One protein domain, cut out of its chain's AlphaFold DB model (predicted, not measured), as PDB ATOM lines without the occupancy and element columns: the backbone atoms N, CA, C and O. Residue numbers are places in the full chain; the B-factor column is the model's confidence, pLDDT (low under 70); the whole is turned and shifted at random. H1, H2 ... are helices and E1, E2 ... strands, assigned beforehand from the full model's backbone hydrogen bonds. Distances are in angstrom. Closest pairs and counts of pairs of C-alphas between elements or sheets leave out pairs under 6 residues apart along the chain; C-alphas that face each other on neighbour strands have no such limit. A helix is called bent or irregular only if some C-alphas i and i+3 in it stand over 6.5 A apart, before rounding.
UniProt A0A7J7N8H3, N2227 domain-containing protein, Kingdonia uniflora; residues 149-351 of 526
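AT A GLANCE: This is residues 149 to 351 of the 526 residues of the protein "N2227 domain-containing protein" of Kingdonia uniflora (UniProt A0A7J7N8H3). A small parallel sheet of three strands, E1, E2 and E5, forms the core, with H2 over one of its faces and H6 over the other; H1 lies beyond H2. At one end of the longest axis the chain runs by way of H3 into an arm made of the two-stranded ribbon E3 and E4 with the short helices H4 and H5 at its far end; at the other end H7 packs on H6, and H8 and H9 lie farther out. The printed part has 203 residues with nine named helices and five named strands, in the order H1 E1 H2 E2 H3 E3 H4 H5 E4 E5 H6 H7 H8 H9. The large sheet has the order E1, E2, E5, E3 and E4 are antiparallel, and the class is mixed, helices and strands. The whole is compact, with a radius of gyration of the C-alphas of 18.3 A and spans of 58 by 41 by 31 A.

HOW THE PARTS SIT: Look first at E2, residues 203 to 208, the inner strand. On one side of it is E1, residues 182 to 186, parallel at 16 degrees, with N 183 and O 203 2.8 A apart, within hydrogen-bond range. On the other side is E5, residues 268 to 272, parallel at 24 degrees, with N 271 and O 206 2.8 A apart. Residues 183 to 184 of E1 also pair, parallel, with residues 290 to 291. H2, residues 192 to 199, is on the sheet at a height of 8.4 A, over E2 and along the strands, at 4 degrees on the local plane; the C-alphas of Ser 198 and Ser 204 come closest, 5.5 A. E1, H2 and E2 are a strand-helix-strand unit, two parallel neighbour strands with a helix between, its crossover right-handed. H1, residues 154 to 171, only just touches H2, with 3 pairs of C-alphas within 8 A, by its residues 161 to 165 alone; the closest are Tyr 161 and Leu 193, 6.5 A, and the two run the same way at a steep tilt of 42 degrees. On the opposite face H6, residues 275 to 279, is over E2. H6 touches H7, residues 303 to 313, closest at the C-alphas of Tyr 279 and Ile 309, 6.8 A. H9, residues 333 to 348, is close to H7 but not clearly touching, with C-alphas 304 and 333 7.9 A apart, and about perpendicular at 84 degrees. H8, residues 323 to 326, is only just apart from H7, at 8.3 A. H3, residues 211 to 222, only grazes the sheet, with residues 211 to 218. After a short link of 7 residues from H3 comes E3, residues 230 to 232; it and E4, residues 252 to 254, are antiparallel neighbours at 147 degrees, with N 252 and O 232 2.8 A apart, within hydrogen-bond range. H4, residues 234 to 237, touches H5, residues 245 to 248, closest at the C-alphas of Trp 235 and Gln 248, 4.9 A. Every O i to N i+4 pair is within hydrogen-bond range in H2, H3, H6, H7 and H9, and 10 of 14 are in H1; H4, H5 and H8 are too short for such a pair.

IN THESE COORDINATES: Find C-alpha 203 at (42.438, -9.837, 2.401); from there E2 runs 16.8 A to C-alpha 208. E1 measures 13.2 A and E5 13.9 A. H1 begins at C-alpha 154, (39.694, 12.475, 7.490), and spans 24.1 A, with a kink of 46 degrees near residue 161. H2 is 10.5 A long, H3 15.7 A and H7 15.6 A. H4 is irregular: C-alphas 234 and 237 are 7.5 A apart. H9 runs 20.9 A, ending at C-alpha 348, (56.992, 9.843, 16.975).

THE WHOLE: The C-alphas of Asp 245 and Thr 328 are the two farthest apart, 58.3 A. The printed part has no cut. The links E4 to E5, residues 255 to 267, and H6 to H7, residues 280 to 302, are long. Residues 341 to 346 of H9 stand free. The mean pLDDT of the printed part is 74.2; 51 residues are under 70, namely 149 to 160, 263, 265, 301 and 316 to 351.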
ATOM      1  N   GLN A 149      35.035   8.562  19.652       40.84
ATOM      2  CA  GLN A 149      35.189   9.353  18.431       40.84
ATOM      3  C   GLN A 149      34.925   8.446  17.226       40.84
ATOM      4  O   GLN A 149      35.815   7.904  16.584       40.84
ATOM      5  N   LEU A 150      33.637   8.296  16.932       43.41
ATOM      6  CA  LEU A 150      33.071   7.605  15.778       43.41
ATOM      7  C   LEU A 150      33.513   8.218  14.446       43.41
ATOM      8  O   LEU A 150      33.285   7.639  13.389       43.41
ATOM      9  N   GLU A 151      34.179   9.366  14.515       37.44
ATOM     10  CA  GLU A 151      34.916   9.961  13.425       37.44
ATOM     11  C   GLU A 151      36.241  10.499  13.975       37.44
ATOM     12  O   GLU A 151      36.286  11.478  14.723       37.44
ATOM     13  N   VAL A 152      37.334   9.845  13.593       43.03
ATOM     14  CA  VAL A 152      38.621  10.525  13.476       43.03
ATOM     15  C   VAL A 152      38.489  11.373  12.203       43.03
ATOM     16  O   VAL A 152      38.147  10.805  11.163       43.03
ATOM     17  N   PRO A 153      38.684  12.707  12.239       45.69
ATOM     18  CA  PRO A 153      38.568  13.542  11.046       45.69
ATOM     19  C   PRO A 153      39.382  12.945   9.890       45.69
ATOM     20  O   PRO A 153      40.484  12.457  10.151       45.69
ATOM     21  N   PRO A 154      38.936  13.017   8.621       46.97
ATOM     22  CA  PRO A 154      39.694  12.475   7.490       46.97
ATOM     23  C   PRO A 154      41.158  12.939   7.470       46.97
ATOM     24  O   PRO A 154      42.051  12.165   7.164       46.97
ATOM     25  N   SER A 155      41.430  14.173   7.911       45.09
ATOM     26  CA  SER A 155      42.787  14.715   8.044       45.09
ATOM     27  C   SER A 155      43.650  14.062   9.130       45.09
ATOM     28  O   SER A 155      44.873  14.149   9.060       45.09
ATOM     29  N   ASP A 156      43.043  13.486  10.165       49.12
ATOM     30  CA  ASP A 156      43.728  12.781  11.254       49.12
ATOM     31  C   ASP A 156      43.822  11.273  10.949       49.12
ATOM     32  O   ASP A 156      44.869  10.670  11.187       49.12
ATOM     33  N   VAL A 157      42.810  10.705  10.277       53.31
ATOM     34  CA  VAL A 157      42.880   9.394   9.601       53.31
ATOM     35  C   VAL A 157      44.045   9.385   8.611       53.31
ATOM     36  O   VAL A 157      44.876   8.481   8.639       53.31
ATOM     37  N   ASP A 158      44.182  10.437   7.803       58.22
ATOM     38  CA  ASP A 158      45.272  10.603   6.841       58.22
ATOM     39  C   ASP A 158      46.650  10.697   7.507       58.22
ATOM     40  O   ASP A 158      47.643  10.320   6.897       58.22
ATOM     41  N   LYS A 159      46.768  11.181   8.748       63.75
ATOM     42  CA  LYS A 159      48.078  11.248   9.423       63.75
ATOM     43  C   LYS A 159      48.532   9.887   9.931       63.75
ATOM     44  O   LYS A 159      49.723   9.597   9.886       63.75
ATOM     45  N   CYS A 160      47.602   9.067  10.412       66.25
ATOM     46  CA  CYS A 160      47.926   7.778  11.018       66.25
ATOM     47  C   CYS A 160      47.873   6.631  10.006       66.25
ATOM     48  O   CYS A 160      48.769   5.791   9.976       66.25
ATOM     49  N   TYR A 161      46.847   6.585   9.156       75.69
ATOM     50  CA  TYR A 161      46.623   5.457   8.253       75.69
ATOM     51  C   TYR A 161      47.393   5.605   6.951       75.69
ATOM     52  O   TYR A 161      47.916   4.615   6.453       75.69
ATOM     53  N   LYS A 162      47.542   6.818   6.407       77.00
ATOM     54  CA  LYS A 162      48.236   7.003   5.124       77.00
ATOM     55  C   LYS A 162      49.674   6.467   5.124       77.00
ATOM     56  O   LYS A 162      49.981   5.731   4.192       77.00
ATOM     57  N   PRO A 163      50.531   6.722   6.137       76.81
ATOM     58  CA  PRO A 163      51.879   6.148   6.151       76.81
ATOM     59  C   PRO A 163      51.866   4.614   6.160       76.81
ATOM     60  O   PRO A 163      52.685   3.979   5.500       76.81
ATOM     61  N   ILE A 164      50.907   4.011   6.869       78.62
ATOM     62  CA  ILE A 164      50.719   2.556   6.927       78.62
ATOM     63  C   ILE A 164      50.307   2.014   5.553       78.62
ATOM     64  O   ILE A 164      50.884   1.045   5.064       78.62
ATOM     65  N   LEU A 165      49.316   2.644   4.921       80.94
ATOM     66  CA  LEU A 165      48.791   2.268   3.609       80.94
ATOM     67  C   LEU A 165      49.863   2.404   2.513       80.94
ATOM     68  O   LEU A 165      50.040   1.491   1.706       80.94
ATOM     69  N   GLU A 166      50.633   3.495   2.524       82.44
ATOM     70  CA  GLU A 166      51.758   3.719   1.606       82.44
ATOM     71  C   GLU A 166      52.874   2.681   1.798       82.44
ATOM     72  O   GLU A 166      53.447   2.190   0.822       82.44
ATOM     73  N   GLU A 167      53.165   2.296   3.042       81.50
ATOM     74  CA  GLU A 167      54.159   1.266   3.338       81.50
ATOM     75  C   GLU A 167      53.692  -0.124   2.880       81.50
ATOM     76  O   GLU A 167      54.469  -0.875   2.283       81.50
ATOM     77  N   LEU A 168      52.408  -0.455   3.057       78.12
ATOM     78  CA  LEU A 168      51.814  -1.668   2.490       78.12
ATOM     79  C   LEU A 168      51.905  -1.685   0.957       78.12
ATOM     80  O   LEU A 168      52.241  -2.718   0.374       78.12
ATOM     81  N   ASP A 169      51.676  -0.556   0.290       84.12
ATOM     82  CA  ASP A 169      51.866  -0.428  -1.158       84.12
ATOM     83  C   ASP A 169      53.318  -0.613  -1.586       84.12
ATOM     84  O   ASP A 169      53.599  -1.328  -2.554       84.12
ATOM     85  N   ARG A 170      54.257  -0.036  -0.835       81.62
ATOM     86  CA  ARG A 170      55.692  -0.170  -1.092       81.62
ATOM     87  C   ARG A 170      56.174  -1.612  -0.936       81.62
ATOM     88  O   ARG A 170      57.016  -2.068  -1.712       81.62
ATOM     89  N   LEU A 171      55.671  -2.321   0.073       74.81
ATOM     90  CA  LEU A 171      56.053  -3.696   0.396       74.81
ATOM     91  C   LEU A 171      55.367  -4.728  -0.504       74.81
ATOM     92  O   LEU A 171      55.960  -5.764  -0.812       74.81
ATOM     93  N   PHE A 172      54.152  -4.429  -0.965       81.44
ATOM     94  CA  PHE A 172      53.355  -5.294  -1.830       81.44
ATOM     95  C   PHE A 172      52.976  -4.573  -3.138       81.44
ATOM     96  O   PHE A 172      51.788  -4.404  -3.413       81.44
ATOM     97  N   PRO A 173      53.946  -4.186  -3.993       79.38
ATOM     98  CA  PRO A 173      53.692  -3.361  -5.182       79.38
ATOM     99  C   PRO A 173      52.998  -4.120  -6.322       79.38
ATOM    100  O   PRO A 173      52.528  -3.530  -7.292       79.38
ATOM    101  N   SER A 174      52.980  -5.452  -6.268       79.56
ATOM    102  CA  SER A 174      52.379  -6.314  -7.289       79.56
ATOM    103  C   SER A 174      51.508  -7.366  -6.617       79.56
ATOM    104  O   SER A 174      51.948  -8.482  -6.348       79.56
ATOM    105  N   ARG A 175      50.263  -6.984  -6.316       81.88
ATOM    106  CA  ARG A 175      49.271  -7.862  -5.683       81.88
ATOM    107  C   ARG A 175      48.532  -8.672  -6.744       81.88
ATOM    108  O   ARG A 175      47.986  -8.122  -7.700       81.88
ATOM    109  N   CYS A 176      48.527  -9.994  -6.588       78.00
ATOM    110  CA  CYS A 176      47.772 -10.884  -7.460       78.00
ATOM    111  C   CYS A 176      46.296 -10.867  -7.053       78.00
ATOM    112  O   CYS A 176      45.987 -11.155  -5.900       78.00
ATOM    113  N   LYS A 177      45.382 -10.595  -7.992       78.31
ATOM    114  CA  LYS A 177      43.935 -10.629  -7.712       78.31
ATOM    115  C   LYS A 177      43.436 -12.028  -7.339       78.31
ATOM    116  O   LYS A 177      42.515 -12.139  -6.541       78.31
ATOM    117  N   ASP A 178      44.066 -13.075  -7.871       81.75
ATOM    118  CA  ASP A 178      43.685 -14.469  -7.600       81.75
ATOM    119  C   ASP A 178      44.206 -14.973  -6.247       81.75
ATOM    120  O   ASP A 178      43.703 -15.954  -5.702       81.75
ATOM    121  N   ARG A 179      45.233 -14.315  -5.697       85.12
ATOM    122  CA  ARG A 179      45.781 -14.617  -4.372       85.12
ATOM    123  C   ARG A 179      46.252 -13.329  -3.690       85.12
ATOM    124  O   ARG A 179      47.462 -13.082  -3.645       85.12
ATOM    125  N   PRO A 180      45.314 -12.500  -3.203       89.31
ATOM    126  CA  PRO A 180      45.663 -11.275  -2.504       89.31
ATOM    127  C   PRO A 180      46.433 -11.579  -1.208       89.31
ATOM    128  O   PRO A 180      46.193 -12.623  -0.594       89.31
ATOM    129  N   PRO A 181      47.356 -10.701  -0.783       89.12
ATOM    130  CA  PRO A 181      48.040 -10.843   0.501       89.12
ATOM    131  C   PRO A 181      47.062 -10.714   1.676       89.12
ATOM    132  O   PRO A 181      46.173  -9.860   1.656       89.12
ATOM    133  N   CYS A 182      47.244 -11.539   2.708       91.19
ATOM    134  CA  CYS A 182      46.458 -11.484   3.938       91.19
ATOM    135  C   CYS A 182      47.088 -10.513   4.950       91.19
ATOM    136  O   CYS A 182      48.262 -10.663   5.296       91.19
ATOM    137  N   CYS A 183      46.306  -9.568   5.469       89.38
ATOM    138  CA  CYS A 183      46.724  -8.588   6.468       89.38
ATOM    139  C   CYS A 183      45.876  -8.704   7.740       89.38
ATOM    140  O   CYS A 183      44.650  -8.640   7.672       89.38
ATOM    141  N   LEU A 184      46.521  -8.831   8.897       94.44
ATOM    142  CA  LEU A 184      45.859  -8.767  10.201       94.44
ATOM    143  C   LEU A 184      46.014  -7.368  10.801       94.44
ATOM    144  O   LEU A 184      47.098  -6.793  10.740       94.44
ATOM    145  N   VAL A 185      44.953  -6.851  11.413       91.25
ATOM    146  CA  VAL A 185      44.955  -5.583  12.153       91.25
ATOM    147  C   VAL A 185      44.455  -5.835  13.580       91.25
ATOM    148  O   VAL A 185      43.242  -5.875  13.799       91.25
ATOM    149  N   PRO A 186      45.350  -6.073  14.551       90.56
ATOM    150  CA  PRO A 186      44.988  -6.156  15.965       90.56
ATOM    151  C   PRO A 186      44.554  -4.792  16.513       90.56
ATOM    152  O   PRO A 186      45.119  -3.774  16.110       90.56
ATOM    153  N   GLY A 187      43.572  -4.772  17.420       84.38
ATOM    154  CA  GLY A 187      43.010  -3.522  17.946       84.38
ATOM    155  C   GLY A 187      42.348  -2.696  16.848       84.38
ATOM    156  O   GLY A 187      42.677  -1.534  16.643       84.38
ATOM    157  N   ALA A 188      41.478  -3.331  16.064       85.06
ATOM    158  CA  ALA A 188      40.895  -2.716  14.878       85.06
ATOM    159  C   ALA A 188      39.807  -1.671  15.181       85.06
ATOM    160  O   ALA A 188      39.373  -0.994  14.246       85.06
ATOM    161  N   GLU A 189      39.341  -1.558  16.429       85.00
ATOM    162  CA  GLU A 189      38.338  -0.588  16.877       85.00
ATOM    163  C   GLU A 189      37.095  -0.566  15.962       85.00
ATOM    164  O   GLU A 189      36.381  -1.568  15.826       85.00
ATOM    165  N   LEU A 190      36.843   0.574  15.304       81.25
ATOM    166  CA  LEU A 190      35.734   0.797  14.380       81.25
ATOM    167  C   LEU A 190      36.016   0.354  12.938       81.25
ATOM    168  O   LEU A 190      35.123   0.399  12.093       81.25
ATOM    169  N   ARG A 191      37.227  -0.157  12.678       86.75
ATOM    170  CA  ARG A 191      37.611  -0.943  11.489       86.75
ATOM    171  C   ARG A 191      37.816  -0.130  10.222       86.75
ATOM    172  O   ARG A 191      37.940  -0.705   9.141       86.75
ATOM    173  N   ARG A 192      37.942   1.193  10.344       85.69
ATOM    174  CA  ARG A 192      38.266   2.069   9.214       85.69
ATOM    175  C   ARG A 192      39.596   1.684   8.559       85.69
ATOM    176  O   ARG A 192      39.634   1.524   7.348       85.69
ATOM    177  N   LEU A 193      40.656   1.444   9.335       82.69
ATOM    178  CA  LEU A 193      41.946   1.013   8.774       82.69
ATOM    179  C   LEU A 193      41.841  -0.336   8.046       82.69
ATOM    180  O   LEU A 193      42.406  -0.513   6.972       82.69
ATOM    181  N   VAL A 194      41.075  -1.277   8.603       90.62
ATOM    182  CA  VAL A 194      40.819  -2.584   7.978       90.62
ATOM    183  C   VAL A 194      40.114  -2.400   6.631       90.62
ATOM    184  O   VAL A 194      40.478  -3.044   5.648       90.62
ATOM    185  N   LEU A 195      39.144  -1.481   6.570       88.69
ATOM    186  CA  LEU A 195      38.412  -1.150   5.352       88.69
ATOM    187  C   LEU A 195      39.350  -0.587   4.280       88.69
ATOM    188  O   LEU A 195      39.350  -1.078   3.155       88.69
ATOM    189  N   GLU A 196      40.197   0.379   4.639       86.62
ATOM    190  CA  GLU A 196      41.174   0.982   3.723       86.62
ATOM    191  C   GLU A 196      42.190  -0.047   3.200       86.62
ATOM    192  O   GLU A 196      42.494  -0.092   2.008       86.62
ATOM    193  N   ILE A 197      42.676  -0.947   4.063       87.75
ATOM    194  CA  ILE A 197      43.589  -2.027   3.660       87.75
ATOM    195  C   ILE A 197      42.893  -2.998   2.690       87.75
ATOM    196  O   ILE A 197      43.497  -3.428   1.702       87.75
ATOM    197  N   SER A 198      41.611  -3.306   2.912       91.38
ATOM    198  CA  SER A 198      40.799  -4.048   1.939       91.38
ATOM    199  C   SER A 198      40.668  -3.303   0.606       91.38
ATOM    200  O   SER A 198      40.846  -3.919  -0.446       91.38
ATOM    201  N   CYS A 199      40.436  -1.984   0.623       88.31
ATOM    202  CA  CYS A 199      40.384  -1.150  -0.586       88.31
ATOM    203  C   CYS A 199      41.698  -1.186  -1.387       88.31
ATOM    204  O   CYS A 199      41.669  -1.156  -2.618       88.31
ATOM    205  N   LEU A 200      42.852  -1.321  -0.720       87.12
ATOM    206  CA  LEU A 200      44.153  -1.504  -1.381       87.12
ATOM    207  C   LEU A 200      44.306  -2.869  -2.080       87.12
ATOM    208  O   LEU A 200      45.262  -3.076  -2.838       87.12
ATOM    209  N   GLY A 201      43.381  -3.803  -1.862       88.81
ATOM    210  CA  GLY A 201      43.386  -5.131  -2.470       88.81
ATOM    211  C   GLY A 201      44.089  -6.193  -1.625       88.81
ATOM    212  O   GLY A 201      44.685  -7.109  -2.190       88.81
ATOM    213  N   PHE A 202      44.052  -6.064  -0.299       89.25
ATOM    214  CA  PHE A 202      44.417  -7.130   0.636       89.25
ATOM    215  C   PHE A 202      43.178  -7.932   1.053       89.25
ATOM    216  O   PHE A 202      42.055  -7.437   1.014       89.25
ATOM    217  N   ILE A 203      43.395  -9.161   1.519       93.44
ATOM    218  CA  ILE A 203      42.438  -9.837   2.401       93.44
ATOM    219  C   ILE A 203      42.750  -9.357   3.819       93.44
ATOM    220  O   ILE A 203      43.734  -9.791   4.411       93.44
ATOM    221  N   SER A 204      41.964  -8.431   4.356       93.19
ATOM    222  CA  SER A 204      42.179  -7.868   5.685       93.19
ATOM    223  C   SER A 204      41.239  -8.464   6.732       93.19
ATOM    224  O   SER A 204      40.021  -8.529   6.537       93.19
ATOM    225  N   GLN A 205      41.791  -8.806   7.887       96.00
ATOM    226  CA  GLN A 205      41.027  -9.150   9.077       96.00
ATOM    227  C   GLN A 205      41.356  -8.167  10.192       96.00
ATOM    228  O   GLN A 205      42.526  -7.965  10.506       96.00
ATOM    229  N   GLY A 206      40.336  -7.570  10.796       95.31
ATOM    230  CA  GLY A 206      40.498  -6.865  12.061       95.31
ATOM    231  C   GLY A 206      40.295  -7.807  13.242       95.31
ATOM    232  O   GLY A 206      39.493  -8.739  13.166       95.31
ATOM    233  N   ASN A 207      40.982  -7.545  14.347       96.19
ATOM    234  CA  ASN A 207      40.730  -8.185  15.630       96.19
ATOM    235  C   ASN A 207      40.357  -7.138  16.676       96.19
ATOM    236  O   ASN A 207      41.010  -6.105  16.775       96.19
ATOM    237  N   GLU A 208      39.294  -7.404  17.428       92.00
ATOM    238  CA  GLU A 208      38.813  -6.517  18.482       92.00
ATOM    239  C   GLU A 208      38.170  -7.338  19.602       92.00
ATOM    240  O   GLU A 208      37.450  -8.296  19.325       92.00
ATOM    241  N   PHE A 209      38.399  -6.952  20.855       87.31
ATOM    242  CA  PHE A 209      37.839  -7.628  22.030       87.31
ATOM    243  C   PHE A 209      36.773  -6.776  22.742       87.31
ATOM    244  O   PHE A 209      35.936  -7.293  23.483       87.31
ATOM    245  N   SER A 210      36.770  -5.460  22.518       85.19
ATOM    246  CA  SER A 210      35.818  -4.538  23.121       85.19
ATOM    247  C   SER A 210      34.451  -4.638  22.451       85.19
ATOM    248  O   SER A 210      34.234  -4.183  21.325       85.19
ATOM    249  N   TYR A 211      33.471  -5.146  23.198       85.31
ATOM    250  CA  TYR A 211      32.077  -5.186  22.759       85.31
ATOM    251  C   TYR A 211      31.504  -3.809  22.407       85.31
ATOM    252  O   TYR A 211      30.625  -3.727  21.555       85.31
ATOM    253  N   TYR A 212      32.011  -2.721  22.992       83.38
ATOM    254  CA  TYR A 212      31.608  -1.373  22.586       83.38
ATOM    255  C   TYR A 212      31.899  -1.122  21.115       83.38
ATOM    256  O   TYR A 212      30.992  -0.776  20.355       83.38
ATOM    257  N   MET A 213      33.160  -1.345  20.738       84.19
ATOM    258  CA  MET A 213      33.642  -1.171  19.380       84.19
ATOM    259  C   MET A 213      32.936  -2.153  18.465       84.19
ATOM    260  O   MET A 213      32.467  -1.761  17.399       84.19
ATOM    261  N   MET A 214      32.771  -3.407  18.902       86.81
ATOM    262  CA  MET A 214      32.159  -4.439  18.076       86.81
ATOM    263  C   MET A 214      30.697  -4.184  17.732       86.81
ATOM    264  O   MET A 214      30.333  -4.332  16.563       86.81
ATOM    265  N   ILE A 215      29.883  -3.809  18.721       86.44
ATOM    266  CA  ILE A 215      28.465  -3.490  18.528       86.44
ATOM    267  C   ILE A 215      28.342  -2.324  17.547       86.44
ATOM    268  O   ILE A 215      27.639  -2.426  16.541       86.44
ATOM    269  N   CYS A 216      29.083  -1.244  17.802       87.06
ATOM    270  CA  CYS A 216      28.957  -0.021  17.025       87.06
ATOM    271  C   CYS A 216      29.417  -0.186  15.580       87.06
ATOM    272  O   CYS A 216      28.692   0.121  14.637       87.06
ATOM    273  N   SER A 217      30.597  -0.755  15.382       86.06
ATOM    274  CA  SER A 217      31.110  -0.936  14.030       86.06
ATOM    275  C   SER A 217      30.404  -2.051  13.264       86.06
ATOM    276  O   SER A 217      30.360  -1.991  12.044       86.06
ATOM    277  N   SER A 218      29.795  -3.044  13.929       89.81
ATOM    278  CA  SER A 218      28.899  -3.984  13.237       89.81
ATOM    279  C   SER A 218      27.673  -3.263  12.680       89.81
ATOM    280  O   SER A 218      27.305  -3.486  11.530       89.81
ATOM    281  N   PHE A 219      27.079  -2.358  13.459       90.31
ATOM    282  CA  PHE A 219      25.948  -1.550  13.013       90.31
ATOM    283  C   PHE A 219      26.316  -0.657  11.821       90.31
ATOM    284  O   PHE A 219      25.655  -0.705  10.785       90.31
ATOM    285  N   ILE A 220      27.422   0.084  11.916       86.19
ATOM    286  CA  ILE A 220      27.872   0.972  10.833       86.19
ATOM    287  C   ILE A 220      28.183   0.187   9.551       86.19
ATOM    288  O   ILE A 220      27.809   0.613   8.463       86.19
ATOM    289  N   LEU A 221      28.855  -0.965   9.658       85.38
ATOM    290  CA  LEU A 221      29.312  -1.719   8.485       85.38
ATOM    291  C   LEU A 221      28.226  -2.591   7.849       85.38
ATOM    292  O   LEU A 221      28.281  -2.823   6.643       85.38
ATOM    293  N   ASN A 222      27.282  -3.106   8.646       88.12
ATOM    294  CA  ASN A 222      26.347  -4.146   8.203       88.12
ATOM    295  C   ASN A 222      24.876  -3.708   8.200       88.12
ATOM    296  O   ASN A 222      24.051  -4.428   7.646       88.12
ATOM    297  N   GLN A 223      24.533  -2.591   8.848       90.56
ATOM    298  CA  GLN A 223      23.146  -2.130   9.038       90.56
ATOM    299  C   GLN A 223      22.923  -0.705   8.511       90.56
ATOM    300  O   GLN A 223      21.926  -0.078   8.852       90.56
ATOM    301  N   THR A 224      23.862  -0.181   7.717       88.31
ATOM    302  CA  THR A 224      23.767   1.145   7.098       88.31
ATOM    303  C   THR A 224      23.823   1.013   5.581       88.31
ATOM    304  O   THR A 224      24.722   0.356   5.050       88.31
ATOM    305  N   ASP A 225      22.878   1.644   4.886       89.38
ATOM    306  CA  ASP A 225      22.677   1.482   3.444       89.38
ATOM    307  C   ASP A 225      23.262   2.642   2.637       89.38
ATOM    308  O   ASP A 225      23.628   2.477   1.468       89.38
ATOM    309  N   THR A 226      23.352   3.831   3.242       90.19
ATOM    310  CA  THR A 226      23.816   5.049   2.566       90.19
ATOM    311  C   THR A 226      24.910   5.782   3.341       90.19
ATOM    312  O   THR A 226      24.964   5.768   4.568       90.19
ATOM    313  N   ALA A 227      25.829   6.422   2.614       87.94
ATOM    314  CA  ALA A 227      26.827   7.278   3.243       87.94
ATOM    315  C   ALA A 227      26.142   8.501   3.880       87.94
ATOM    316  O   ALA A 227      25.278   9.126   3.262       87.94
ATOM    317  N   GLY A 228      26.535   8.841   5.108       86.81
ATOM    318  CA  GLY A 228      25.971   9.941   5.889       86.81
ATOM    319  C   GLY A 228      24.551   9.698   6.409       86.81
ATOM    320  O   GLY A 228      23.872  10.662   6.760       86.81
ATOM    321  N   GLU A 229      24.092   8.445   6.446       90.38
ATOM    322  CA  GLU A 229      22.751   8.072   6.919       90.38
ATOM    323  C   GLU A 229      22.499   8.472   8.376       90.38
ATOM    324  O   GLU A 229      21.410   8.927   8.733       90.38
ATOM    325  N   TRP A 230      23.521   8.342   9.217       89.31
ATOM    326  CA  TRP A 230      23.448   8.665  10.633       89.31
ATOM    327  C   TRP A 230      24.119   9.999  10.903       89.31
ATOM    328  O   TRP A 230      25.117  10.344  10.286       89.31
ATOM    329  N   THR A 231      23.599  10.755  11.865       88.75
ATOM    330  CA  THR A 231      24.270  11.949  12.385       88.75
ATOM    331  C   THR A 231      24.438  11.809  13.884       88.75
ATOM    332  O   THR A 231      23.473  11.526  14.591       88.75
ATOM    333  N   ILE A 232      25.651  12.051  14.366       86.81
ATOM    334  CA  ILE A 232      25.980  12.079  15.789       86.81
ATOM    335  C   ILE A 232      26.601  13.424  16.165       86.81
ATOM    336  O   ILE A 232      27.049  14.192  15.318       86.81
ATOM    337  N   TYR A 233      26.662  13.700  17.458       86.38
ATOM    338  CA  TYR A 233      27.318  14.861  18.039       86.38
ATOM    339  C   TYR A 233      28.371  14.371  19.030       86.38
ATOM    340  O   TYR A 233      28.081  14.256  20.227       86.38
ATOM    341  N   PRO A 234      29.577  14.023  18.558       81.00
ATOM    342  CA  PRO A 234      30.559  13.350  19.394       81.00
ATOM    343  C   PRO A 234      31.093  14.281  20.486       81.00
ATOM    344  O   PRO A 234      31.375  13.825  21.582       81.00
ATOM    345  N   TRP A 235      31.129  15.595  20.260       81.81
ATOM    346  CA  TRP A 235      31.786  16.557  21.155       81.81
ATOM    347  C   TRP A 235      30.923  17.079  22.309       81.81
ATOM    348  O   TRP A 235      31.397  17.868  23.123       81.81
ATOM    349  N   VAL A 236      29.664  16.643  22.441       83.38
ATOM    350  CA  VAL A 236      28.712  17.208  23.428       83.38
ATOM    351  C   VAL A 236      29.175  17.073  24.879       83.38
ATOM    352  O   VAL A 236      28.795  17.880  25.730       83.38
ATOM    353  N   HIS A 237      30.024  16.087  25.164       80.19
ATOM    354  CA  HIS A 237      30.582  15.842  26.488       80.19
ATOM    355  C   HIS A 237      31.837  16.683  26.787       80.19
ATOM    356  O   HIS A 237      32.194  16.861  27.955       80.19
ATOM    357  N   SER A 238      32.486  17.252  25.768       80.19
ATOM    358  CA  SER A 238      33.691  18.072  25.905       80.19
ATOM    359  C   SER A 238      33.331  19.499  26.324       80.19
ATOM    360  O   SER A 238      32.710  20.248  25.580       80.19
ATOM    361  N   ASN A 239      33.712  19.895  27.539       76.69
ATOM    362  CA  ASN A 239      33.386  21.216  28.101       76.69
ATOM    363  C   ASN A 239      34.576  22.186  28.161       76.69
ATOM    364  O   ASN A 239      34.445  23.297  28.680       76.69
ATOM    365  N   CYS A 240      35.732  21.760  27.664       77.31
ATOM    366  CA  CYS A 240      36.967  22.521  27.654       77.31
ATOM    367  C   CYS A 240      37.553  22.561  26.242       77.31
ATOM    368  O   CYS A 240      37.204  21.749  25.389       77.31
ATOM    369  N   ASN A 241      38.450  23.522  26.016       80.31
ATOM    370  CA  ASN A 241      39.224  23.669  24.779       80.31
ATOM    371  C   ASN A 241      38.393  23.881  23.494       80.31
ATOM    372  O   ASN A 241      38.916  23.722  22.398       80.31
ATOM    373  N   SER A 242      37.129  24.297  23.619       79.56
ATOM    374  CA  SER A 242      36.307  24.768  22.497       79.56
ATOM    375  C   SER A 242      36.517  26.268  22.273       79.56
ATOM    376  O   SER A 242      36.475  27.045  23.231       79.56
ATOM    377  N   LEU A 243      36.710  26.690  21.022       86.56
ATOM    378  CA  LEU A 243      36.766  28.108  20.650       86.56
ATOM    379  C   LEU A 243      35.360  28.716  20.574       86.56
ATOM    380  O   LEU A 243      35.185  29.910  20.822       86.56
ATOM    381  N   SER A 244      34.357  27.897  20.258       86.94
ATOM    382  CA  SER A 244      32.955  28.290  20.176       86.94
ATOM    383  C   SER A 244      32.007  27.208  20.707       86.94
ATOM    384  O   SER A 244      32.349  26.031  20.796       86.94
ATOM    385  N   ASP A 245      30.765  27.589  21.016       87.19
ATOM    386  CA  ASP A 245      29.707  26.623  21.347       87.19
ATOM    387  C   ASP A 245      29.366  25.691  20.179       87.19
ATOM    388  O   ASP A 245      28.906  24.573  20.401       87.19
ATOM    389  N   ASN A 246      29.566  26.149  18.939       88.25
ATOM    390  CA  ASN A 246      29.300  25.340  17.755       88.25
ATOM    391  C   ASN A 246      30.327  24.218  17.591       88.25
ATOM    392  O   ASN A 246      29.993  23.208  16.988       88.25
ATOM    393  N   ASP A 247      31.515  24.355  18.179       84.81
ATOM    394  CA  ASP A 247      32.549  23.318  18.185       84.81
ATOM    395  C   ASP A 247      32.075  22.106  18.996       84.81
ATOM    396  O   ASP A 247      32.115  20.970  18.538       84.81
ATOM    397  N   GLN A 248      31.538  22.366  20.193       84.94
ATOM    398  CA  GLN A 248      30.963  21.344  21.070       84.94
ATOM    399  C   GLN A 248      29.698  20.705  20.467       84.94
ATOM    400  O   GLN A 248      29.359  19.560  20.763       84.94
ATOM    401  N   LEU A 249      28.973  21.464  19.645       88.69
ATOM    402  CA  LEU A 249      27.704  21.073  19.029       88.69
ATOM    403  C   LEU A 249      27.865  20.672  17.560       88.69
ATOM    404  O   LEU A 249      26.878  20.677  16.823       88.69
ATOM    405  N   TRP A 250      29.086  20.367  17.122       85.69
ATOM    406  CA  TRP A 250      29.353  20.047  15.728       85.69
ATOM    407  C   TRP A 250      28.754  18.675  15.367       85.69
ATOM    408  O   TRP A 250      29.110  17.682  16.012       85.69
ATOM    409  N   PRO A 251      27.834  18.607  14.381       88.50
ATOM    410  CA  PRO A 251      27.280  17.348  13.907       88.50
ATOM    411  C   PRO A 251      28.264  16.631  12.982       88.50
ATOM    412  O   PRO A 251      28.950  17.257  12.176       88.50
ATOM    413  N   VAL A 252      28.255  15.308  13.056       82.44
ATOM    414  CA  VAL A 252      29.082  14.419  12.248       82.44
ATOM    415  C   VAL A 252      28.186  13.408  11.533       82.44
ATOM    416  O   VAL A 252      27.539  12.605  12.214       82.44
ATOM    417  N   PRO A 253      28.104  13.450  10.190       84.19
ATOM    418  CA  PRO A 253      27.431  12.422   9.413       84.19
ATOM    419  C   PRO A 253      28.316  11.172   9.277       84.19
ATOM    420  O   PRO A 253      29.504  11.287   8.990       84.19
ATOM    421  N   LEU A 254      27.747   9.976   9.438       81.69
ATOM    422  CA  LEU A 254      28.457   8.705   9.296       81.69
ATOM    423  C   LEU A 254      27.584   7.604   8.667       81.69
ATOM    424  O   LEU A 254      26.357   7.652   8.779       81.69
ATOM    425  N   PRO A 255      28.205   6.589   8.042       84.81
ATOM    426  CA  PRO A 255      29.612   6.548   7.636       84.81
ATOM    427  C   PRO A 255      29.863   7.426   6.404       84.81
ATOM    428  O   PRO A 255      28.976   7.618   5.579       84.81
ATOM    429  N   ASP A 256      31.082   7.932   6.245       79.62
ATOM    430  CA  ASP A 256      31.521   8.630   5.030       79.62
ATOM    431  C   ASP A 256      31.699   7.666   3.843       79.62
ATOM    432  O   ASP A 256      31.460   8.030   2.690       79.62
ATOM    433  N   ILE A 257      32.087   6.420   4.127       81.31
ATOM    434  CA  ILE A 257      32.329   5.367   3.138       81.31
ATOM    435  C   ILE A 257      31.664   4.061   3.590       81.31
ATOM    436  O   ILE A 257      31.818   3.628   4.730       81.31
ATOM    437  N   LEU A 258      30.973   3.391   2.663       79.62
ATOM    438  CA  LEU A 258      30.424   2.045   2.864       79.62
ATOM    439  C   LEU A 258      31.313   0.976   2.209       79.62
ATOM    440  O   LEU A 258      31.791   1.211   1.095       79.62
ATOM    441  N   PRO A 259      31.452  -0.234   2.791       77.12
ATOM    442  CA  PRO A 259      32.227  -1.320   2.180       77.12
ATOM    443  C   PRO A 259      31.757  -1.710   0.775       77.12
ATOM    444  O   PRO A 259      32.565  -1.881  -0.139       77.12
ATOM    445  N   THR A 260      30.439  -1.785   0.572       78.00
ATOM    446  CA  THR A 260      29.824  -2.080  -0.731       78.00
ATOM    447  C   THR A 260      30.138  -1.005  -1.766       78.00
ATOM    448  O   THR A 260      30.493  -1.323  -2.902       78.00
ATOM    449  N   SER A 261      30.062   0.266  -1.370       71.31
ATOM    450  CA  SER A 261      30.379   1.405  -2.242       71.31
ATOM    451  C   SER A 261      31.875   1.499  -2.558       71.31
ATOM    452  O   SER A 261      32.242   1.928  -3.648       71.31
ATOM    453  N   ALA A 262      32.736   1.033  -1.650       70.56
ATOM    454  CA  ALA A 262      34.180   0.934  -1.852       70.56
ATOM    455  C   ALA A 262      34.600  -0.223  -2.787       70.56
ATOM    456  O   ALA A 262      35.788  -0.429  -3.033       70.56
ATOM    457  N   GLY A 263      33.644  -0.987  -3.329       69.00
ATOM    458  CA  GLY A 263      33.920  -2.095  -4.246       69.00
ATOM    459  C   GLY A 263      34.480  -3.342  -3.559       69.00
ATOM    460  O   GLY A 263      35.050  -4.205  -4.230       69.00
ATOM    461  N   ILE A 264      34.315  -3.461  -2.239       75.88
ATOM    462  CA  ILE A 264      34.749  -4.629  -1.475       75.88
ATOM    463  C   ILE A 264      33.666  -5.703  -1.577       75.88
ATOM    464  O   ILE A 264      32.586  -5.589  -1.004       75.88
ATOM    465  N   ILE A 265      33.967  -6.760  -2.331       60.66
ATOM    466  CA  ILE A 265      33.053  -7.893  -2.577       60.66
ATOM    467  C   ILE A 265      33.480  -9.132  -1.760       60.66
ATOM    468  O   ILE A 265      32.726 -10.092  -1.617       60.66
ATOM    469  N   GLY A 266      34.686  -9.117  -1.184       73.31
ATOM    470  CA  GLY A 266      35.220 -10.173  -0.328       73.31
ATOM    471  C   GLY A 266      36.584  -9.792   0.247       73.31
ATOM    472  O   GLY A 266      37.199  -8.831  -0.205       73.31
ATOM    473  N   GLY A 267      37.052 -10.544   1.244       81.88
ATOM    474  CA  GLY A 267      38.365 -10.328   1.860       81.88
ATOM    475  C   GLY A 267      38.391  -9.342   3.032       81.88
ATOM    476  O   GLY A 267      39.446  -9.192   3.628       81.88
ATOM    477  N   PHE A 268      37.264  -8.741   3.412       91.31
ATOM    478  CA  PHE A 268      37.126  -7.926   4.623       91.31
ATOM    479  C   PHE A 268      36.423  -8.737   5.719       91.31
ATOM    480  O   PHE A 268      35.337  -9.270   5.489       91.31
ATOM    481  N   SER A 269      37.041  -8.876   6.894       93.56
ATOM    482  CA  SER A 269      36.491  -9.677   7.997       93.56
ATOM    483  C   SER A 269      36.879  -9.144   9.376       93.56
ATOM    484  O   SER A 269      37.806  -8.346   9.509       93.56
ATOM    485  N   MET A 270      36.174  -9.617  10.405       92.75
ATOM    486  CA  MET A 270      36.439  -9.304  11.807       92.75
ATOM    487  C   MET A 270      36.500 -10.569  12.651       92.75
ATOM    488  O   MET A 270      35.682 -11.469  12.472       92.75
ATOM    489  N   CYS A 271      37.430 -10.601  13.599       94.69
ATOM    490  CA  CYS A 271      37.537 -11.625  14.627       94.69
ATOM    491  C   CYS A 271      37.354 -10.989  16.012       94.69
ATOM    492  O   CYS A 271      38.119 -10.100  16.394       94.69
ATOM    493  N   GLY A 272      36.323 -11.428  16.734       91.69
ATOM    494  CA  GLY A 272      36.062 -11.010  18.111       91.69
ATOM    495  C   GLY A 272      36.889 -11.823  19.103       91.69
ATOM    496  O   GLY A 272      36.890 -13.047  19.003       91.69
ATOM    497  N   GLY A 273      37.563 -11.159  20.040       91.00
ATOM    498  CA  GLY A 273      38.311 -11.811  21.119       91.00
ATOM    499  C   GLY A 273      39.655 -11.153  21.410       91.00
ATOM    500  O   GLY A 273      40.118 -10.298  20.651       91.00
ATOM    501  N   ASP A 274      40.276 -11.553  22.517       92.12
ATOM    502  CA  ASP A 274      41.604 -11.081  22.898       92.12
ATOM    503  C   ASP A 274      42.669 -11.526  21.878       92.12
ATOM    504  O   ASP A 274      42.677 -12.668  21.413       92.12
ATOM    505  N   PHE A 275      43.579 -10.617  21.517       93.56
ATOM    506  CA  PHE A 275      44.601 -10.886  20.503       93.56
ATOM    507  C   PHE A 275      45.502 -12.066  20.886       93.56
ATOM    508  O   PHE A 275      45.839 -12.891  20.031       93.56
ATOM    509  N   VAL A 276      45.902 -12.148  22.158       91.38
ATOM    510  CA  VAL A 276      46.766 -13.222  22.643       91.38
ATOM    511  C   VAL A 276      45.999 -14.530  22.612       91.38
ATOM    512  O   VAL A 276      46.511 -15.503  22.081       91.38
ATOM    513  N   GLU A 277      44.774 -14.574  23.117       91.62
ATOM    514  CA  GLU A 277      43.991 -15.815  23.140       91.62
ATOM    515  C   GLU A 277      43.701 -16.351  21.733       91.62
ATOM    516  O   GLU A 277      43.889 -17.540  21.476       91.62
ATOM    517  N   VAL A 278      43.321 -15.474  20.801       94.94
ATOM    518  CA  VAL A 278      42.959 -15.861  19.432       94.94
ATOM    519  C   VAL A 278      44.191 -16.257  18.619       94.94
ATOM    520  O   VAL A 278      44.263 -17.355  18.070       94.94
ATOM    521  N   TYR A 279      45.185 -15.373  18.524       95.31
ATOM    522  CA  TYR A 279      46.304 -15.558  17.594       95.31
ATOM    523  C   TYR A 279      47.480 -16.305  18.216       95.31
ATOM    524  O   TYR A 279      48.477 -16.562  17.530       95.31
ATOM    525  N   ASN A 280      47.380 -16.701  19.494       92.50
ATOM    526  CA  ASN A 280      48.358 -17.610  20.071       92.50
ATOM    527  C   ASN A 280      48.176 -19.076  19.605       92.50
ATOM    528  O   ASN A 280      49.064 -19.907  19.834       92.50
ATOM    529  N   ASP A 281      47.064 -19.390  18.937       94.25
ATOM    530  CA  ASP A 281      46.774 -20.728  18.429       94.25
ATOM    531  C   ASP A 281      47.748 -21.148  17.299       94.25
ATOM    532  O   ASP A 281      48.030 -20.356  16.388       94.25
ATOM    533  N   PRO A 282      48.266 -22.396  17.308       92.31
ATOM    534  CA  PRO A 282      49.190 -22.886  16.281       92.31
ATOM    535  C   PRO A 282      48.659 -22.818  14.842       92.31
ATOM    536  O   PRO A 282      49.454 -22.761  13.907       92.31
ATOM    537  N   SER A 283      47.340 -22.801  14.630       94.19
ATOM    538  CA  SER A 283      46.742 -22.676  13.296       94.19
ATOM    539  C   SER A 283      47.064 -21.350  12.605       94.19
ATOM    540  O   SER A 283      47.035 -21.286  11.376       94.19
ATOM    541  N   HIS A 284      47.424 -20.309  13.363       92.88
ATOM    542  CA  HIS A 284      47.810 -19.009  12.822       92.88
ATOM    543  C   HIS A 284      49.303 -18.896  12.490       92.88
ATOM    544  O   HIS A 284      49.707 -17.912  11.866       92.88
ATOM    545  N   GLU A 285      50.131 -19.880  12.854       90.88
ATOM    546  CA  GLU A 285      51.570 -19.852  12.585       90.88
ATOM    547  C   GLU A 285      51.848 -19.732  11.081       90.88
ATOM    548  O   GLU A 285      51.350 -20.509  10.265       90.88
ATOM    549  N   GLY A 286      52.618 -18.709  10.696       84.50
ATOM    550  CA  GLY A 286      52.909 -18.429   9.292       84.50
ATOM    551  C   GLY A 286      51.666 -18.250   8.409       84.50
ATOM    552  O   GLY A 286      51.706 -18.590   7.225       84.50
ATOM    553  N   SER A 287      50.551 -17.750   8.946       89.44
ATOM    554  CA  SER A 287      49.311 -17.577   8.180       89.44
ATOM    555  C   SER A 287      49.174 -16.205   7.523       89.44
ATOM    556  O   SER A 287      48.502 -16.104   6.492       89.44
ATOM    557  N   TRP A 288      49.851 -15.179   8.047       86.75
ATOM    558  CA  TRP A 288      49.659 -13.781   7.651       86.75
ATOM    559  C   TRP A 288      50.827 -13.235   6.828       86.75
ATOM    560  O   TRP A 288      51.991 -13.473   7.150       86.75
ATOM    561  N   ASP A 289      50.523 -12.500   5.755       82.56
ATOM    562  CA  ASP A 289      51.536 -11.833   4.926       82.56
ATOM    563  C   ASP A 289      51.966 -10.490   5.550       82.56
ATOM    564  O   ASP A 289      53.123 -10.090   5.411       82.56
ATOM    565  N   ALA A 290      51.059  -9.826   6.274       85.12
ATOM    566  CA  ALA A 290      51.324  -8.613   7.041       85.12
ATOM    567  C   ALA A 290      50.519  -8.583   8.354       85.12
ATOM    568  O   ALA A 290      49.408  -9.111   8.428       85.12
ATOM    569  N   VAL A 291      51.077  -7.924   9.371       87.12
ATOM    570  CA  VAL A 291      50.372  -7.521  10.595       87.12
ATOM    571  C   VAL A 291      50.584  -6.022  10.760       87.12
ATOM    572  O   VAL A 291      51.721  -5.554  10.714       87.12
ATOM    573  N   VAL A 292      49.496  -5.278  10.923       84.75
ATOM    574  CA  VAL A 292      49.491  -3.822  11.053       84.75
ATOM    575  C   VAL A 292      48.963  -3.461  12.427       84.75
ATOM    576  O   VAL A 292      47.840  -3.815  12.766       84.75
ATOM    577  N   THR A 293      49.758  -2.735  13.203       82.06
ATOM    578  CA  THR A 293      49.352  -2.213  14.507       82.06
ATOM    579  C   THR A 293      49.305  -0.690  14.450       82.06
ATOM    580  O   THR A 293      50.199  -0.047  13.903       82.06
ATOM    581  N   CYS A 294      48.246  -0.101  14.997       77.06
ATOM    582  CA  CYS A 294      48.045   1.343  15.057       77.06
ATOM    583  C   CYS A 294      47.395   1.647  16.409       77.06
ATOM    584  O   CYS A 294      46.275   1.212  16.628       77.06
ATOM    585  N   PHE A 295      48.114   2.312  17.324       71.62
ATOM    586  CA  PHE A 295      47.671   2.544  18.718       71.62
ATOM    587  C   PHE A 295      47.250   1.268  19.479       71.62
ATOM    588  O   PHE A 295      46.281   1.269  20.229       71.62
ATOM    589  N   PHE A 296      47.970   0.161  19.256       79.06
ATOM    590  CA  PHE A 296      47.635  -1.146  19.837       79.06
ATOM    591  C   PHE A 296      48.726  -1.728  20.746       79.06
ATOM    592  O   PHE A 296      48.436  -2.368  21.746       79.06
ATOM    593  N   LEU A 297      50.009  -1.567  20.413       73.00
ATOM    594  CA  LEU A 297      51.067  -2.313  21.113       73.00
ATOM    595  C   LEU A 297      51.250  -1.909  22.585       73.00
ATOM    596  O   LEU A 297      51.808  -2.675  23.366       73.00
ATOM    597  N   ASP A 298      50.792  -0.717  22.948       71.50
ATOM    598  CA  ASP A 298      50.811  -0.150  24.291       71.50
ATOM    599  C   ASP A 298      49.594  -0.541  25.147       71.50
ATOM    600  O   ASP A 298      49.538  -0.173  26.321       71.50
ATOM    601  N   THR A 299      48.649  -1.322  24.609       71.25
ATOM    602  CA  THR A 299      47.478  -1.799  25.368       71.25
ATOM    603  C   THR A 299      47.789  -2.990  26.272       71.25
ATOM    604  O   THR A 299      47.006  -3.302  27.168       71.25
ATOM    605  N   GLU A 300      48.918  -3.667  26.057       75.44
ATOM    606  CA  GLU A 300      49.291  -4.889  26.770       75.44
ATOM    607  C   GLU A 300      50.217  -4.619  27.955       75.44
ATOM    608  O   GLU A 300      51.156  -3.828  27.884       75.44
ATOM    609  N   HIS A 301      50.004  -5.358  29.045       69.12
ATOM    610  CA  HIS A 301      50.875  -5.313  30.216       69.12
ATOM    611  C   HIS A 301      52.265  -5.878  29.914       69.12
ATOM    612  O   HIS A 301      53.261  -5.412  30.462       69.12
ATOM    613  N   ASN A 302      52.333  -6.883  29.041       76.38
ATOM    614  CA  ASN A 302      53.574  -7.465  28.552       76.38
ATOM    615  C   ASN A 302      53.655  -7.455  27.014       76.38
ATOM    616  O   ASN A 302      53.363  -8.456  26.356       76.38
ATOM    617  N   ILE A 303      54.127  -6.341  26.452       78.12
ATOM    618  CA  ILE A 303      54.329  -6.150  25.003       78.12
ATOM    619  C   ILE A 303      55.172  -7.255  24.338       78.12
ATOM    620  O   ILE A 303      55.014  -7.527  23.148       78.12
ATOM    621  N   VAL A 304      56.044  -7.940  25.089       76.31
ATOM    622  CA  VAL A 304      56.852  -9.045  24.551       76.31
ATOM    623  C   VAL A 304      55.960 -10.177  24.040       76.31
ATOM    624  O   VAL A 304      56.255 -10.735  22.986       76.31
ATOM    625  N   LYS A 305      54.830 -10.452  24.706       78.50
ATOM    626  CA  LYS A 305      53.861 -11.454  24.235       78.50
ATOM    627  C   LYS A 305      53.302 -11.095  22.863       78.50
ATOM    628  O   LYS A 305      53.228 -11.954  21.990       78.50
ATOM    629  N   TYR A 306      52.941  -9.827  22.657       81.69
ATOM    630  CA  TYR A 306      52.443  -9.365  21.361       81.69
ATOM    631  C   TYR A 306      53.496  -9.575  20.279       81.69
ATOM    632  O   TYR A 306      53.206 -10.152  19.235       81.69
ATOM    633  N   ILE A 307      54.739  -9.180  20.553       80.75
ATOM    634  CA  ILE A 307      55.864  -9.338  19.627       80.75
ATOM    635  C   ILE A 307      56.102 -10.812  19.261       80.75
ATOM    636  O   ILE A 307      56.280 -11.127  18.083       80.75
ATOM    637  N   GLU A 308      56.108 -11.718  20.242       81.62
ATOM    638  CA  GLU A 308      56.313 -13.155  20.015       81.62
ATOM    639  C   GLU A 308      55.218 -13.749  19.125       81.62
ATOM    640  O   GLU A 308      55.514 -14.469  18.165       81.62
ATOM    641  N   ILE A 309      53.960 -13.394  19.394       85.19
ATOM    642  CA  ILE A 309      52.816 -13.848  18.602       85.19
ATOM    643  C   ILE A 309      52.905 -13.294  17.184       85.19
ATOM    644  O   ILE A 309      52.865 -14.081  16.241       85.19
ATOM    645  N   ILE A 310      53.107 -11.982  17.024       84.88
ATOM    646  CA  ILE A 310      53.253 -11.331  15.713       84.88
ATOM    647  C   ILE A 310      54.360 -12.014  14.898       84.88
ATOM    648  O   ILE A 310      54.143 -12.385  13.746       84.88
ATOM    649  N   SER A 311      55.526 -12.245  15.508       80.94
ATOM    650  CA  SER A 311      56.664 -12.910  14.861       80.94
ATOM    651  C   SER A 311      56.319 -14.317  14.361       80.94
ATOM    652  O   SER A 311      56.684 -14.698  13.247       80.94
ATOM    653  N   ARG A 312      55.578 -15.094  15.159       85.19
ATOM    654  CA  ARG A 312      55.201 -16.468  14.813       85.19
ATOM    655  C   ARG A 312      54.099 -16.533  13.752       85.19
ATOM    656  O   ARG A 312      54.169 -17.375  12.857       85.19
ATOM    657  N   ILE A 313      53.081 -15.676  13.830       90.00
ATOM    658  CA  ILE A 313      51.939 -15.724  12.900       90.00
ATOM    659  C   ILE A 313      52.276 -15.160  11.509       90.00
ATOM    660  O   ILE A 313      51.577 -15.446  10.533       90.00
ATOM    661  N   LEU A 314      53.370 -14.400  11.391       83.50
ATOM    662  CA  LEU A 314      53.897 -13.912  10.118       83.50
ATOM    663  C   LEU A 314      54.554 -15.030   9.290       83.50
ATOM    664  O   LEU A 314      55.388 -15.816   9.760       83.50
ATOM    665  N   ARG A 315      54.208 -15.069   7.998       81.12
ATOM    666  CA  ARG A 315      54.838 -15.937   6.992       81.12
ATOM    667  C   ARG A 315      56.331 -15.672   6.868       81.12
ATOM    668  O   ARG A 315      56.808 -14.557   7.064       81.12
ATOM    669  N   ASP A 316      57.074 -16.689   6.432       66.62
ATOM    670  CA  ASP A 316      58.474 -16.525   6.037       66.62
ATOM    671  C   ASP A 316      58.590 -15.548   4.859       66.62
ATOM    672  O   ASP A 316      58.349 -15.912   3.709       66.62
ATOM    673  N   GLY A 317      58.997 -14.308   5.141       53.72
ATOM    674  CA  GLY A 317      59.043 -13.227   4.153       53.72
ATOM    675  C   GLY A 317      57.847 -12.270   4.190       53.72
ATOM    676  O   GLY A 317      57.803 -11.369   3.353       53.72
ATOM    677  N   GLY A 318      56.929 -12.414   5.155       50.22
ATOM    678  CA  GLY A 318      56.026 -11.334   5.546       50.22
ATOM    679  C   GLY A 318      56.864 -10.121   5.948       50.22
ATOM    680  O   GLY A 318      57.762 -10.238   6.775       50.22
ATOM    681  N   VAL A 319      56.669  -9.009   5.242       45.44
ATOM    682  CA  VAL A 319      57.445  -7.760   5.350       45.44
ATOM    683  C   VAL A 319      58.975  -7.969   5.516       45.44
ATOM    684  O   VAL A 319      59.581  -7.713   6.550       45.44
ATOM    685  N   ASN A 320      59.606  -8.357   4.395       37.69
ATOM    686  CA  ASN A 320      61.035  -8.272   4.030       37.69
ATOM    687  C   ASN A 320      62.034  -9.338   4.560       37.69
ATOM    688  O   ASN A 320      62.059  -9.769   5.705       37.69
ATOM    689  N   SER A 321      62.975  -9.691   3.681       35.75
ATOM    690  CA  SER A 321      64.198 -10.472   3.912       35.75
ATOM    691  C   SER A 321      65.144  -9.929   5.006       35.75
ATOM    692  O   SER A 321      65.941 -10.693   5.548       35.75
ATOM    693  N   GLU A 322      65.030  -8.652   5.381       37.62
ATOM    694  CA  GLU A 322      65.686  -8.069   6.564       37.62
ATOM    695  C   GLU A 322      65.018  -8.531   7.877       37.62
ATOM    696  O   GLU A 322      65.726  -8.813   8.843       37.62
ATOM    697  N   ALA A 323      63.690  -8.736   7.894       36.69
ATOM    698  CA  ALA A 323      62.965  -9.332   9.024       36.69
ATOM    699  C   ALA A 323      63.312 -10.828   9.213       36.69
ATOM    700  O   ALA A 323      63.233 -11.383  10.307       36.69
ATOM    701  N   ARG A 324      63.814 -11.483   8.157       37.44
ATOM    702  CA  ARG A 324      64.301 -12.875   8.188       37.44
ATOM    703  C   ARG A 324      65.468 -13.095   9.157       37.44
ATOM    704  O   ARG A 324      65.608 -14.203   9.666       37.44
ATOM    705  N   LYS A 325      66.267 -12.059   9.461       36.19
ATOM    706  CA  LYS A 325      67.326 -12.124  10.491       36.19
ATOM    707  C   LYS A 325      66.759 -12.378  11.898       36.19
ATOM    708  O   LYS A 325      67.486 -12.898  12.738       36.19
ATOM    709  N   TYR A 326      65.477 -12.076  12.127       36.84
ATOM    710  CA  TYR A 326      64.818 -12.160  13.434       36.84
ATOM    711  C   TYR A 326      64.125 -13.496  13.714       36.84
ATOM    712  O   TYR A 326      63.766 -13.762  14.855       36.84
ATOM    713  N   LYS A 327      63.987 -14.366  12.704       35.09
ATOM    714  CA  LYS A 327      63.379 -15.700  12.855       35.09
ATOM    715  C   LYS A 327      64.405 -16.800  13.165       35.09
ATOM    716  O   LYS A 327      64.048 -17.856  13.673       35.09
ATOM    717  N   THR A 328      65.686 -16.571  12.859       33.94
ATOM    718  CA  THR A 328      66.749 -17.597  12.923       33.94
ATOM    719  C   THR A 328      67.790 -17.383  14.022       33.94
ATOM    720  O   THR A 328      68.709 -18.188  14.153       33.94
ATOM    721  N   ALA A 329      67.672 -16.323  14.816       32.75
ATOM    722  CA  ALA A 329      68.486 -16.107  16.004       32.75
ATOM    723  C   ALA A 329      67.555 -15.670  17.140       32.75
ATOM    724  O   ALA A 329      66.708 -14.811  16.889       32.75
ATOM    725  N   PRO A 330      67.688 -16.212  18.365       31.06
ATOM    726  CA  PRO A 330      67.047 -15.624  19.527       31.06
ATOM    727  C   PRO A 330      67.729 -14.273  19.755       31.06
ATOM    728  O   PRO A 330      68.752 -14.174  20.430       31.06
ATOM    729  N   LEU A 331      67.232 -13.240  19.077       36.00
ATOM    730  CA  LEU A 331      67.644 -11.873  19.327       36.00
ATOM    731  C   LEU A 331      67.181 -11.541  20.734       36.00
ATOM    732  O   LEU A 331      66.005 -11.664  21.071       36.00
ATOM    733  N   GLN A 332      68.149 -11.168  21.561       41.41
ATOM    734  CA  GLN A 332      67.894 -10.598  22.869       41.41
ATOM    735  C   GLN A 332      66.913  -9.443  22.654       41.41
ATOM    736  O   GLN A 332      67.182  -8.568  21.833       41.41
ATOM    737  N   HIS A 333      65.770  -9.481  23.344       38.59
ATOM    738  CA  HIS A 333      64.595  -8.616  23.155       38.59
ATOM    739  C   HIS A 333      64.894  -7.118  22.924       38.59
ATOM    740  O   HIS A 333      64.094  -6.419  22.311       38.59
ATOM    741  N   ARG A 334      66.061  -6.638  23.361       36.94
ATOM    742  CA  ARG A 334      66.593  -5.289  23.156       36.94
ATOM    743  C   ARG A 334      66.658  -4.840  21.689       36.94
ATOM    744  O   ARG A 334      66.122  -3.784  21.390       36.94
ATOM    745  N   ASP A 335      67.251  -5.615  20.781       38.38
ATOM    746  CA  ASP A 335      67.508  -5.154  19.399       38.38
ATOM    747  C   ASP A 335      66.212  -5.026  18.578       38.38
ATOM    748  O   ASP A 335      66.109  -4.236  17.637       38.38
ATOM    749  N   LEU A 336      65.207  -5.832  18.930       38.78
ATOM    750  CA  LEU A 336      63.890  -5.795  18.310       38.78
ATOM    751  C   LEU A 336      63.063  -4.635  18.876       38.78
ATOM    752  O   LEU A 336      62.443  -3.926  18.094       38.78
ATOM    753  N   LEU A 337      63.140  -4.376  20.189       40.41
ATOM    754  CA  LEU A 337      62.567  -3.179  20.816       40.41
ATOM    755  C   LEU A 337      63.208  -1.883  20.297       40.41
ATOM    756  O   LEU A 337      62.496  -0.909  20.107       40.41
ATOM    757  N   GLU A 338      64.513  -1.871  20.013       39.41
ATOM    758  CA  GLU A 338      65.244  -0.705  19.493       39.41
ATOM    759  C   GLU A 338      64.832  -0.366  18.048       39.41
ATOM    760  O   GLU A 338      64.657   0.801  17.713       39.41
ATOM    761  N   LYS A 339      64.539  -1.368  17.208       38.50
ATOM    762  CA  LYS A 339      63.978  -1.139  15.862       38.50
ATOM    763  C   LYS A 339      62.484  -0.847  15.850       38.50
ATOM    764  O   LYS A 339      62.022  -0.063  15.023       38.50
ATOM    765  N   LEU A 340      61.725  -1.453  16.763       39.56
ATOM    766  CA  LEU A 340      60.337  -1.061  17.002       39.56
ATOM    767  C   LEU A 340      60.283   0.392  17.480       39.56
ATOM    768  O   LEU A 340      59.408   1.130  17.060       39.56
ATOM    769  N   PHE A 341      61.267   0.812  18.277       39.09
ATOM    770  CA  PHE A 341      61.491   2.187  18.703       39.09
ATOM    771  C   PHE A 341      61.926   3.103  17.555       39.09
ATOM    772  O   PHE A 341      61.420   4.211  17.487       39.09
ATOM    773  N   GLU A 342      62.777   2.678  16.618       35.97
ATOM    774  CA  GLU A 342      63.072   3.455  15.398       35.97
ATOM    775  C   GLU A 342      61.815   3.643  14.527       35.97
ATOM    776  O   GLU A 342      61.564   4.744  14.040       35.97
ATOM    777  N   GLY A 343      60.978   2.606  14.392       31.34
ATOM    778  CA  GLY A 343      59.678   2.689  13.714       31.34
ATOM    779  C   GLY A 343      58.664   3.566  14.460       31.34
ATOM    780  O   GLY A 343      58.009   4.407  13.850       31.34
ATOM    781  N   LEU A 344      58.595   3.434  15.788       33.75
ATOM    782  CA  LEU A 344      57.757   4.257  16.664       33.75
ATOM    783  C   LEU A 344      58.255   5.704  16.760       33.75
ATOM    784  O   LEU A 344      57.448   6.600  16.973       33.75
ATOM    785  N   SER A 345      59.553   5.951  16.580       29.58
ATOM    786  CA  SER A 345      60.166   7.284  16.502       29.58
ATOM    787  C   SER A 345      59.937   7.914  15.131       29.58
ATOM    788  O   SER A 345      59.686   9.109  15.061       29.58
ATOM    789  N   ALA A 346      59.889   7.122  14.054       29.28
ATOM    790  CA  ALA A 346      59.418   7.590  12.750       29.28
ATOM    791  C   ALA A 346      57.922   7.970  12.775       29.28
ATOM    792  O   ALA A 346      57.516   8.910  12.096       29.28
ATOM    793  N   THR A 347      57.105   7.307  13.605       33.75
ATOM    794  CA  THR A 347      55.744   7.776  13.947       33.75
ATOM    795  C   THR A 347      55.731   8.845  15.051       33.75
ATOM    796  O   THR A 347      54.763   9.582  15.195       33.75
ATOM    797  N   GLY A 348      56.807   8.951  15.829       30.14
ATOM    798  CA  GLY A 348      56.992   9.843  16.975       30.14
ATOM    799  C   GLY A 348      57.478  11.243  16.594       30.14
ATOM    800  O   GLY A 348      57.223  12.191  17.329       30.14
ATOM    801  N   ASP A 349      58.035  11.422  15.397       30.42
ATOM    802  CA  ASP A 349      58.126  12.737  14.746       30.42
ATOM    803  C   ASP A 349      56.725  13.313  14.425       30.42
ATOM    804  O   ASP A 349      56.573  14.512  14.194       30.42
ATOM    805  N   PHE A 350      55.685  12.470  14.493       35.62
ATOM    806  CA  PHE A 350      54.266  12.838  14.470       35.62
ATOM    807  C   PHE A 350      53.578  12.624  15.829       35.62
ATOM    808  O   PHE A 350      52.347  12.567  15.888       35.62
ATOM    809  N   ALA A 351      54.348  12.518  16.922       27.48
ATOM    810  CA  ALA A 351      53.815  12.305  18.261       27.48
ATOM    811  C   ALA A 351      52.718  13.322  18.589       27.48
ATOM    812  O   ALA A 351      52.877  14.540  18.459       27.48
TER     813      ALA A 351